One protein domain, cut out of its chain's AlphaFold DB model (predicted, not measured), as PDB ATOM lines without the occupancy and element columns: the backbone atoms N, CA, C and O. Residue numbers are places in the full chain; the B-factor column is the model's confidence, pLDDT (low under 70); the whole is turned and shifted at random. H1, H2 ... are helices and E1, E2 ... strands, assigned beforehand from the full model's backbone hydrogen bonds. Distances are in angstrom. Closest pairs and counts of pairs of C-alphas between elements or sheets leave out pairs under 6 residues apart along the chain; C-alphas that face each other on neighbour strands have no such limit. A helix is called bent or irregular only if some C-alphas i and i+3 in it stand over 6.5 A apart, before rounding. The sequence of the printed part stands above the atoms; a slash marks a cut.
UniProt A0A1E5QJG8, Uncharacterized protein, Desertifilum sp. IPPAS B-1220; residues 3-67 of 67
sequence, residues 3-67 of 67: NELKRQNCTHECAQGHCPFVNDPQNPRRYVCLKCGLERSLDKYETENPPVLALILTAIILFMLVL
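This is residues 3 to 67 of the 67 residues of an uncharacterized protein of Desertifilum sp. IPPAS B-1220 (UniProt A0A1E5QJG8). What does the model look like on first sight? It is a small head with one long arm: in the head, a meander of three short strands, E1, E2 and E3, is grazed by helix H1, and from it sticks out an arm of residues 44 to 67 that ends in helix H2. What is it made of? The 65 printed residues hold two named helices and three named strands in the order H1, E1, E2, E3, H2, a mixed class, with one antiparallel sheet in the order E1, E2, E3. How large and how dense is it? It is extended, with a radius of gyration of the C-alphas of 20.5 A and spans of 62 by 28 by 18 A, and the arm makes the length.

Where does the printed part start? H1 holds residues 3 to 15, from C-alpha 3 at (-57.841, -22.470, -44.937), and is 18.5 A long from first to last C-alpha. Where are the strands? E1 holds residues 21 to 24 and measures 9.5 A, E2 holds residues 27 to 33 and measures 14.3 A, and E3 holds residues 39 to 41 and measures 6.7 A. C-alpha 27 stands at (-32.811, -24.648, -45.870). Where is the last element? H2 holds residues 52 to 66, is 21.5 A long, and ends with C-alpha 66 at (-32.304, -78.618, -45.533).

How do the strands pair? E1 and E2 form a hairpin, antiparallel at 146 degrees between their directions, with N 22 and O 32 2.9 A apart and N 32 and O 22 2.8 A apart, both within hydrogen-bond range. E2 and E3 form a hairpin too, antiparallel at 145 degrees, with N 31 and O 40 2.8 A apart, within range; E1 and E3 are the edge strands and E2 is the inner strand. Where do the helices stand? H1 only grazes the sheet, with its residues 10 to 14. H2 is not on the sheet, and it is apart from H1, E1 and E2. How are the helix backbones formed? In H1 and H2 every O i to N i+4 pair is within hydrogen-bond range, and neither helix is bent.

How far does it reach? The C-alphas of Asn 3 and Leu 67, the two farthest apart, are 63.7 A from each other. What remains without the stretch that stands free, residues 44 to 67? The body has 41 residues and spans 28 by 20 by 17 A. How do the links run, and is there a cut? The links H1 to E1, E1 to E2 and E2 to E3 are tight, the link E3 to H2 is short with 10 residues, and the printed part has no cut. Where is confidence low? Residues 3 to 7 and 42 to 50 have a pLDDT under 70, while the mean of the printed part is 80.4.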
ATOM      1  N   ASN A   3     -59.221 -22.070 -44.626       57.84
ATOM      2  CA  ASN A   3     -57.841 -22.470 -44.937       57.84
ATOM      3  C   ASN A   3     -57.600 -23.986 -45.045       57.84
ATOM      4  O   ASN A   3     -56.609 -24.387 -45.651       57.84
ATOM      5  N   GLU A   4     -58.479 -24.837 -44.511       58.16
ATOM      6  CA  GLU A   4     -58.241 -26.291 -44.499       58.16
ATOM      7  C   GLU A   4     -58.574 -26.960 -45.839       58.16
ATOM      8  O   GLU A   4     -57.784 -27.762 -46.339       58.16
ATOM      9  N   LEU A   5     -59.671 -26.550 -46.488       60.12
ATOM     10  CA  LEU A   5     -60.071 -27.074 -47.800       60.12
ATOM     11  C   LEU A   5     -59.035 -26.742 -48.889       60.12
ATOM     12  O   LEU A   5     -58.699 -27.587 -49.721       60.12
ATOM     13  N   LYS A   6     -58.454 -25.533 -48.842       65.00
ATOM     14  CA  LYS A   6     -57.370 -25.111 -49.746       65.00
ATOM     15  C   LYS A   6     -56.115 -25.972 -49.566       65.00
ATOM     16  O   LYS A   6     -55.425 -26.270 -50.540       65.00
ATOM     17  N   ARG A   7     -55.832 -26.394 -48.331       68.00
ATOM     18  CA  ARG A   7     -54.680 -27.237 -48.003       68.00
ATOM     19  C   ARG A   7     -54.882 -28.670 -48.496       68.00
ATOM     20  O   ARG A   7     -53.975 -29.214 -49.109       68.00
ATOM     21  N   GLN A   8     -56.079 -29.236 -48.317       71.31
ATOM     22  CA  GLN A   8     -56.434 -30.567 -48.826       71.31
ATOM     23  C   GLN A   8     -56.354 -30.649 -50.352       71.31
ATOM     24  O   GLN A   8     -55.706 -31.551 -50.885       71.31
ATOM     25  N   ASN A   9     -56.951 -29.680 -51.051       75.50
ATOM     26  CA  ASN A   9     -56.929 -29.662 -52.510       75.50
ATOM     27  C   ASN A   9     -55.494 -29.506 -53.037       75.50
ATOM     28  O   ASN A   9     -55.098 -30.184 -53.980       75.50
ATOM     29  N   CYS A  10     -54.674 -28.696 -52.356       79.94
ATOM     30  CA  CYS A  10     -53.270 -28.568 -52.720       79.94
ATOM     31  C   CYS A  10     -52.465 -29.848 -52.466       79.94
ATOM     32  O   CYS A  10     -51.633 -30.208 -53.287       79.94
ATOM     33  N   THR A  11     -52.713 -30.572 -51.370       79.00
ATOM     34  CA  THR A  11     -52.064 -31.871 -51.134       79.00
ATOM     35  C   THR A  11     -52.356 -32.840 -52.276       79.00
ATOM     36  O   THR A  11     -51.437 -33.505 -52.751       79.00
ATOM     37  N   HIS A  12     -53.602 -32.872 -52.756       81.00
ATOM     38  CA  HIS A  12     -54.009 -33.722 -53.871       81.00
ATOM     39  C   HIS A  12     -53.344 -33.304 -55.195       81.00
ATOM     40  O   HIS A  12     -52.708 -34.130 -55.846       81.00
ATOM     41  N   GLU A  13     -53.384 -32.017 -55.557       79.44
ATOM     42  CA  GLU A  13     -52.699 -31.499 -56.755       79.44
ATOM     43  C   GLU A  13     -51.178 -31.723 -56.702       79.44
ATOM     44  O   GLU A  13     -50.554 -32.124 -57.686       79.44
ATOM     45  N   CYS A  14     -50.564 -31.511 -55.536       79.50
ATOM     46  CA  CYS A  14     -49.135 -31.709 -55.351       79.50
ATOM     47  C   CYS A  14     -48.747 -33.189 -55.394       79.50
ATOM     48  O   CYS A  14     -47.650 -33.509 -55.860       79.50
ATOM     49  N   ALA A  15     -49.588 -34.097 -54.892       76.69
ATOM     50  CA  ALA A  15     -49.367 -35.541 -54.995       76.69
ATOM     51  C   ALA A  15     -49.361 -36.007 -56.459       76.69
ATOM     52  O   ALA A  15     -48.597 -36.896 -56.811       76.69
ATOM     53  N   GLN A  16     -50.129 -35.339 -57.321       81.56
ATOM     54  CA  GLN A  16     -50.157 -35.586 -58.764       81.56
ATOM     55  C   GLN A  16     -48.997 -34.933 -59.539       81.56
ATOM     56  O   GLN A  16     -48.953 -35.027 -60.759       81.56
ATOM     57  N   GLY A  17     -48.064 -34.252 -58.864       76.81
ATOM     58  CA  GLY A  17     -46.915 -33.608 -59.513       76.81
ATOM     59  C   GLY A  17     -47.212 -32.250 -60.157       76.81
ATOM     60  O   GLY A  17     -46.315 -31.647 -60.734       76.81
ATOM     61  N   HIS A  18     -48.422 -31.708 -60.003       81.81
ATOM     62  CA  HIS A  18     -48.826 -30.427 -60.602       81.81
ATOM     63  C   HIS A  18     -48.428 -29.191 -59.776       81.81
ATOM     64  O   HIS A  18     -48.910 -28.086 -60.027       81.81
ATOM     65  N   CYS A  19     -47.573 -29.350 -58.765       84.81
ATOM     66  CA  CYS A  19     -47.190 -28.254 -57.882       84.81
ATOM     67  C   CYS A  19     -45.799 -27.702 -58.215       84.81
ATOM     68  O   CYS A  19     -44.829 -28.461 -58.197       84.81
ATOM     69  N   PRO A  20     -45.674 -26.377 -58.427       87.44
ATOM     70  CA  PRO A  20     -44.385 -25.723 -58.594       87.44
ATOM     71  C   PRO A  20     -43.691 -25.603 -57.231       87.44
ATOM     72  O   PRO A  20     -43.907 -24.646 -56.482       87.44
ATOM     73  N   PHE A  21     -42.894 -26.613 -56.886       87.69
ATOM     74  CA  PHE A  21     -42.044 -26.592 -55.699       87.69
ATOM     75  C   PHE A  21     -40.753 -25.827 -55.975       87.69
ATOM     76  O   PHE A  21     -40.096 -26.051 -56.989       87.69
ATOM     77  N   VAL A  22     -40.371 -24.966 -55.039       89.62
ATOM     78  CA  VAL A  22     -39.071 -24.290 -55.023       89.62
ATOM     79  C   VAL A  22     -38.301 -24.664 -53.769       89.62
ATOM     80  O   VAL A  22     -38.900 -24.968 -52.739       89.62
ATOM     81  N   ASN A  23     -36.978 -24.649 -53.872       90.56
ATOM     82  CA  ASN A  23     -36.094 -24.885 -52.742       90.56
ATOM     83  C   ASN A  23     -36.030 -23.629 -51.849       90.56
ATOM     84  O   ASN A  23     -35.962 -22.510 -52.363       90.56
ATOM     85  N   ASP A  24     -36.082 -23.811 -50.530       84.69
ATOM     86  CA  ASP A  24     -35.879 -22.749 -49.547       84.69
ATOM     87  C   ASP A  24     -34.379 -22.374 -49.470       84.69
ATOM     88  O   ASP A  24     -33.561 -23.189 -49.038       84.69
ATOM     89  N   PRO A  25     -33.980 -21.139 -49.834       85.75
ATOM     90  CA  PRO A  25     -32.574 -20.733 -49.823       85.75
ATOM     91  C   PRO A  25     -31.943 -20.743 -48.421       85.75
ATOM     92  O   PRO A  25     -30.720 -20.791 -48.313       85.75
ATOM     93  N   GLN A  26     -32.744 -20.705 -47.350       89.12
ATOM     94  CA  GLN A  26     -32.252 -20.837 -45.975       89.12
ATOM     95  C   GLN A  26     -32.146 -22.299 -45.522       89.12
ATOM     96  O   GLN A  26     -31.425 -22.590 -44.568       89.12
ATOM     97  N   ASN A  27     -32.844 -23.226 -46.188       83.69
ATOM     98  CA  ASN A  27     -32.811 -24.648 -45.870       83.69
ATOM     99  C   ASN A  27     -32.909 -25.510 -47.145       83.69
ATOM    100  O   ASN A  27     -34.016 -25.844 -47.571       83.69
ATOM    101  N   PRO A  28     -31.774 -25.990 -47.689       83.06
ATOM    102  CA  PRO A  28     -31.746 -26.731 -48.948       83.06
ATOM    103  C   PRO A  28     -32.505 -28.067 -48.924       83.06
ATOM    104  O   PRO A  28     -32.738 -28.662 -49.981       83.06
ATOM    105  N   ARG A  29     -32.885 -28.562 -47.735       83.81
ATOM    106  CA  ARG A  29     -33.689 -29.782 -47.561       83.81
ATOM    107  C   ARG A  29     -35.195 -29.524 -47.592       83.81
ATOM    108  O   ARG A  29     -35.970 -30.480 -47.643       83.81
ATOM    109  N   ARG A  30     -35.614 -28.257 -47.571       85.19
ATOM    110  CA  ARG A  30     -37.010 -27.828 -47.524       85.19
ATOM    111  C   ARG A  30     -37.438 -27.282 -48.881       85.19
ATOM    112  O   ARG A  30     -36.813 -26.392 -49.443       85.19
ATOM    113  N   TYR A  31     -38.545 -27.811 -49.381       86.50
ATOM    114  CA  TYR A  31     -39.179 -27.387 -50.622       86.50
ATOM    115  C   TYR A  31     -40.575 -26.863 -50.318       86.50
ATOM    116  O   TYR A  31     -41.324 -27.489 -49.568       86.50
ATOM    117  N   VAL A  32     -40.950 -25.736 -50.915       87.25
ATOM    118  CA  VAL A  32     -42.243 -25.084 -50.688       87.25
ATOM    119  C   VAL A  32     -42.987 -24.947 -52.009       87.25
ATOM    120  O   VAL A  32     -42.433 -24.496 -53.008       87.25
ATOM    121  N   CYS A  33     -44.258 -25.343 -52.032       86.69
ATOM    122  CA  CYS A  33     -45.133 -25.124 -53.178       86.69
ATOM    123  C   CYS A  33     -45.534 -23.647 -53.257       86.69
ATOM    124  O   CYS A  33     -46.210 -23.143 -52.357       86.69
ATOM    125  N   LEU A  34     -45.211 -22.969 -54.360       84.69
ATOM    126  CA  LEU A  34     -45.536 -21.546 -54.548       84.69
ATOM    127  C   LEU A  34     -47.047 -21.259 -54.589       84.69
ATOM    128  O   LEU A  34     -47.479 -20.154 -54.276       84.69
ATOM    129  N   LYS A  35     -47.868 -22.249 -54.958       82.06
ATOM    130  CA  LYS A  35     -49.324 -22.085 -55.111       82.06
ATOM    131  C   LYS A  35     -50.059 -22.016 -53.767       82.06
ATOM    132  O   LYS A  35     -51.091 -21.354 -53.649       82.06
ATOM    133  N   CYS A  36     -49.567 -22.738 -52.761       83.19
ATOM    134  CA  CYS A  36     -50.310 -22.956 -51.518       83.19
ATOM    135  C   CYS A  36     -49.456 -23.011 -50.245       83.19
ATOM    136  O   CYS A  36     -50.017 -23.186 -49.166       83.19
ATOM    137  N   GLY A  37     -48.131 -22.887 -50.350       82.25
ATOM    138  CA  GLY A  37     -47.217 -22.950 -49.210       82.25
ATOM    139  C   GLY A  37     -47.036 -24.354 -48.628       82.25
ATOM    140  O   GLY A  37     -46.560 -24.477 -47.506       82.25
ATOM    141  N   LEU A  38     -47.436 -25.414 -49.344       84.50
ATOM    142  CA  LEU A  38     -47.231 -26.788 -48.880       84.50
ATOM    143  C   LEU A  38     -45.736 -27.105 -48.833       84.50
ATOM    144  O   LEU A  38     -45.039 -26.968 -49.836       84.50
ATOM    145  N   GLU A  39     -45.275 -27.571 -47.682       84.06
ATOM    146  CA  GLU A  39     -43.875 -27.896 -47.443       84.06
ATOM    147  C   GLU A  39     -43.611 -29.384 -47.670       84.06
ATOM    148  O   GLU A  39     -44.378 -30.250 -47.239       84.06
ATOM    149  N   ARG A  40     -42.491 -29.690 -48.321       76.62
ATOM    150  CA  ARG A  40     -41.933 -31.035 -48.459       76.62
ATOM    151  C   ARG A  40     -40.496 -31.020 -47.958       76.62
ATOM    152  O   ARG A  40     -39.723 -30.154 -48.352       76.62
ATOM    153  N   SER A  41     -40.153 -31.972 -47.096       77.69
ATOM    154  CA  SER A  41     -38.763 -32.211 -46.702       77.69
ATOM    155  C   SER A  41     -38.230 -33.437 -47.433       77.69
ATOM    156  O   SER A  41     -38.936 -34.441 -47.545       77.69
ATOM    157  N   LEU A  42     -36.984 -33.348 -47.897       69.69
ATOM    158  CA  LEU A  42     -36.226 -34.482 -48.429       69.69
ATOM    159  C   LEU A  42     -35.875 -35.521 -47.350       69.69
ATOM    160  O   LEU A  42     -35.590 -36.663 -47.691       69.69
ATOM    161  N   ASP A  43     -35.942 -35.161 -46.064       67.94
ATOM    162  CA  ASP A  43     -35.639 -36.080 -44.956       67.94
ATOM    163  C   ASP A  43     -36.695 -37.189 -44.798       67.94
ATOM    164  O   ASP A  43     -36.451 -38.188 -44.136       67.94
ATOM    165  N   LYS A  44     -37.871 -37.050 -45.426       58.19
ATOM    166  CA  LYS A  44     -38.973 -38.023 -45.328       58.19
ATOM    167  C   LYS A  44     -38.836 -39.231 -46.258       58.19
ATOM    168  O   LYS A  44     -39.831 -39.889 -46.542       58.19
ATOM    169  N   TYR A  45     -37.630 -39.542 -46.722       55.12
ATOM    170  CA  TYR A  45     -37.356 -40.823 -47.374       55.12
ATOM    171  C   TYR A  45     -36.982 -41.893 -46.335       55.12
ATOM    172  O   TYR A  45     -36.071 -42.687 -46.542       55.12
ATOM    173  N   GLU A  46     -37.692 -41.935 -45.207       55.09
ATOM    174  CA  GLU A  46     -37.682 -43.099 -44.319       55.09
ATOM    175  C   GLU A  46     -38.614 -44.131 -44.945       55.09
ATOM    176  O   GLU A  46     -39.790 -44.257 -44.625       55.09
ATOM    177  N   THR A  47     -38.101 -44.802 -45.973       52.28
ATOM    178  CA  THR A  47     -38.783 -45.943 -46.566       52.28
ATOM    179  C   THR A  47     -38.673 -47.098 -45.580       52.28
ATOM    180  O   THR A  47     -37.695 -47.841 -45.564       52.28
ATOM    181  N   GLU A  48     -39.710 -47.244 -44.769       61.44
ATOM    182  CA  GLU A  48     -40.039 -48.392 -43.925       61.44
ATOM    183  C   GLU A  48     -40.413 -49.640 -44.749       61.44
ATOM    184  O   GLU A  48     -41.338 -50.388 -44.436       61.44
ATOM    185  N   ASN A  49     -39.661 -49.897 -45.826       63.88
ATOM    186  CA  ASN A  49     -39.740 -51.173 -46.514       63.88
ATOM    187  C   ASN A  49     -39.072 -52.227 -45.626       63.88
ATOM    188  O   ASN A  49     -37.921 -52.033 -45.215       63.88
ATOM    189  N   PRO A  50     -39.737 -53.366 -45.359       68.56
ATOM    190  CA  PRO A  50     -39.070 -54.487 -44.723       68.56
ATOM    191  C   PRO A  50     -37.835 -54.838 -45.561       68.56
ATOM    192  O   PRO A  50     -37.906 -54.762 -46.792       68.56
ATOM    193  N   PRO A  51     -36.699 -55.195 -44.938       81.38
ATOM    194  CA  PRO A  51     -35.479 -55.501 -45.665       81.38
ATOM    195  C   PRO A  51     -35.697 -56.784 -46.476       81.38
ATOM    196  O   PRO A  51     -35.395 -57.884 -46.025       81.38
ATOM    197  N   VAL A  52     -36.237 -56.645 -47.689       83.44
ATOM    198  CA  VAL A  52     -36.538 -57.747 -48.615       83.44
ATOM    199  C   VAL A  52     -35.287 -58.587 -48.847       83.44
ATOM    200  O   VAL A  52     -35.350 -59.811 -48.889       83.44
ATOM    201  N   LEU A  53     -34.126 -57.930 -48.879       84.00
ATOM    202  CA  LEU A  53     -32.827 -58.585 -48.940       84.00
ATOM    203  C   LEU A  53     -32.583 -59.530 -47.751       84.00
ATOM    204  O   LEU A  53     -32.107 -60.641 -47.954       84.00
ATOM    205  N   ALA A  54     -32.943 -59.134 -46.527       87.56
ATOM    206  CA  ALA A  54     -32.784 -59.981 -45.346       87.56
ATOM    207  C   ALA A  54     -33.705 -61.210 -45.391       87.56
ATOM    208  O   ALA A  54     -33.275 -62.291 -45.001       87.56
ATOM    209  N   LEU A  55     -34.931 -61.069 -45.913       91.44
ATOM    210  CA  LEU A  55     -35.861 -62.192 -46.113       91.44
ATOM    211  C   LEU A  55     -35.367 -63.180 -47.179       91.44
ATOM    212  O   LEU A  55     -35.505 -64.392 -47.024       91.44
ATOM    213  N   ILE A  56     -34.769 -62.674 -48.259       93.06
ATOM    214  CA  ILE A  56     -34.180 -63.520 -49.303       93.06
ATOM    215  C   ILE A  56     -32.978 -64.290 -48.742       93.06
ATOM    216  O   ILE A  56     -32.867 -65.496 -48.949       93.06
ATOM    217  N   LEU A  57     -32.099 -63.617 -47.991       93.88
ATOM    218  CA  LEU A  57     -30.923 -64.249 -47.390       93.88
ATOM    219  C   LEU A  57     -31.303 -65.345 -46.388       93.88
ATOM    220  O   LEU A  57     -30.713 -66.424 -46.423       93.88
ATOM    221  N   THR A  58     -32.304 -65.116 -45.533       93.94
ATOM    222  CA  THR A  58     -32.774 -66.147 -44.596       93.94
ATOM    223  C   THR A  58     -33.384 -67.348 -45.315       93.94
ATOM    224  O   THR A  58     -33.090 -68.480 -44.936       93.94
ATOM    225  N   ALA A  59     -34.160 -67.136 -46.382       94.56
ATOM    226  CA  ALA A  59     -34.714 -68.228 -47.184       94.56
ATOM    227  C   ALA A  59     -33.619 -69.086 -47.849       94.56
ATOM    228  O   ALA A  59     -33.707 -70.313 -47.825       94.56
ATOM    229  N   ILE A  60     -32.566 -68.459 -48.388       96.56
ATOM    230  CA  ILE A  60     -31.429 -69.168 -49.001       96.56
ATOM    231  C   ILE A  60     -30.687 -70.013 -47.960       96.56
ATOM    232  O   ILE A  60     -30.387 -71.176 -48.219       96.56
ATOM    233  N   ILE A  61     -30.412 -69.456 -46.776       96.56
ATOM    234  CA  ILE A  61     -29.718 -70.181 -45.701       96.56
ATOM    235  C   ILE A  61     -30.534 -71.400 -45.261       96.56
ATOM    236  O   ILE A  61     -29.980 -72.488 -45.133       96.56
ATOM    237  N   LEU A  62     -31.847 -71.240 -45.070       96.31
ATOM    238  CA  LEU A  62     -32.730 -72.352 -44.712       96.31
ATOM    239  C   LEU A  62     -32.746 -73.437 -45.791       96.31
ATOM    240  O   LEU A  62     -32.667 -74.615 -45.462       96.31
ATOM    241  N   PHE A  63     -32.796 -73.052 -47.066       96.06
ATOM    242  CA  PHE A  63     -32.756 -73.999 -48.177       96.06
ATOM    243  C   PHE A  63     -31.449 -74.803 -48.204       96.06
ATOM    244  O   PHE A  63     -31.491 -76.021 -48.334       96.06
ATOM    245  N   MET A  64     -30.303 -74.144 -48.002       94.94
ATOM    246  CA  MET A  64     -28.983 -74.791 -47.967       94.94
ATOM    247  C   MET A  64     -28.768 -75.705 -46.753       94.94
ATOM    248  O   MET A  64     -27.918 -76.581 -46.817       94.94
ATOM    249  N   LEU A  65     -29.480 -75.485 -45.643       93.12
ATOM    250  CA  LEU A  65     -29.395 -76.330 -44.443       93.12
ATOM    251  C   LEU A  65     -30.293 -77.573 -44.516       93.12
ATOM    252  O   LEU A  65     -30.077 -78.524 -43.770       93.12
ATOM    253  N   VAL A  66     -31.338 -77.524 -45.346       92.94
ATOM    254  CA  VAL A  66     -32.304 -78.618 -45.533       92.94
ATOM    255  C   VAL A  66     -31.891 -79.557 -46.678       92.94
ATOM    256  O   VAL A  66     -32.297 -80.719 -46.674       92.94
ATOM    257  N   LEU A  67     -31.103 -79.061 -47.637       78.31
ATOM    258  CA  LEU A  67     -30.443 -79.830 -48.703       78.31
ATOM    259  C   LEU A  67     -29.182 -80.545 -48.207       78.31
ATOM    260  O   LEU A  67     -28.951 -81.674 -48.695       78.31
TER     261      LEU A  67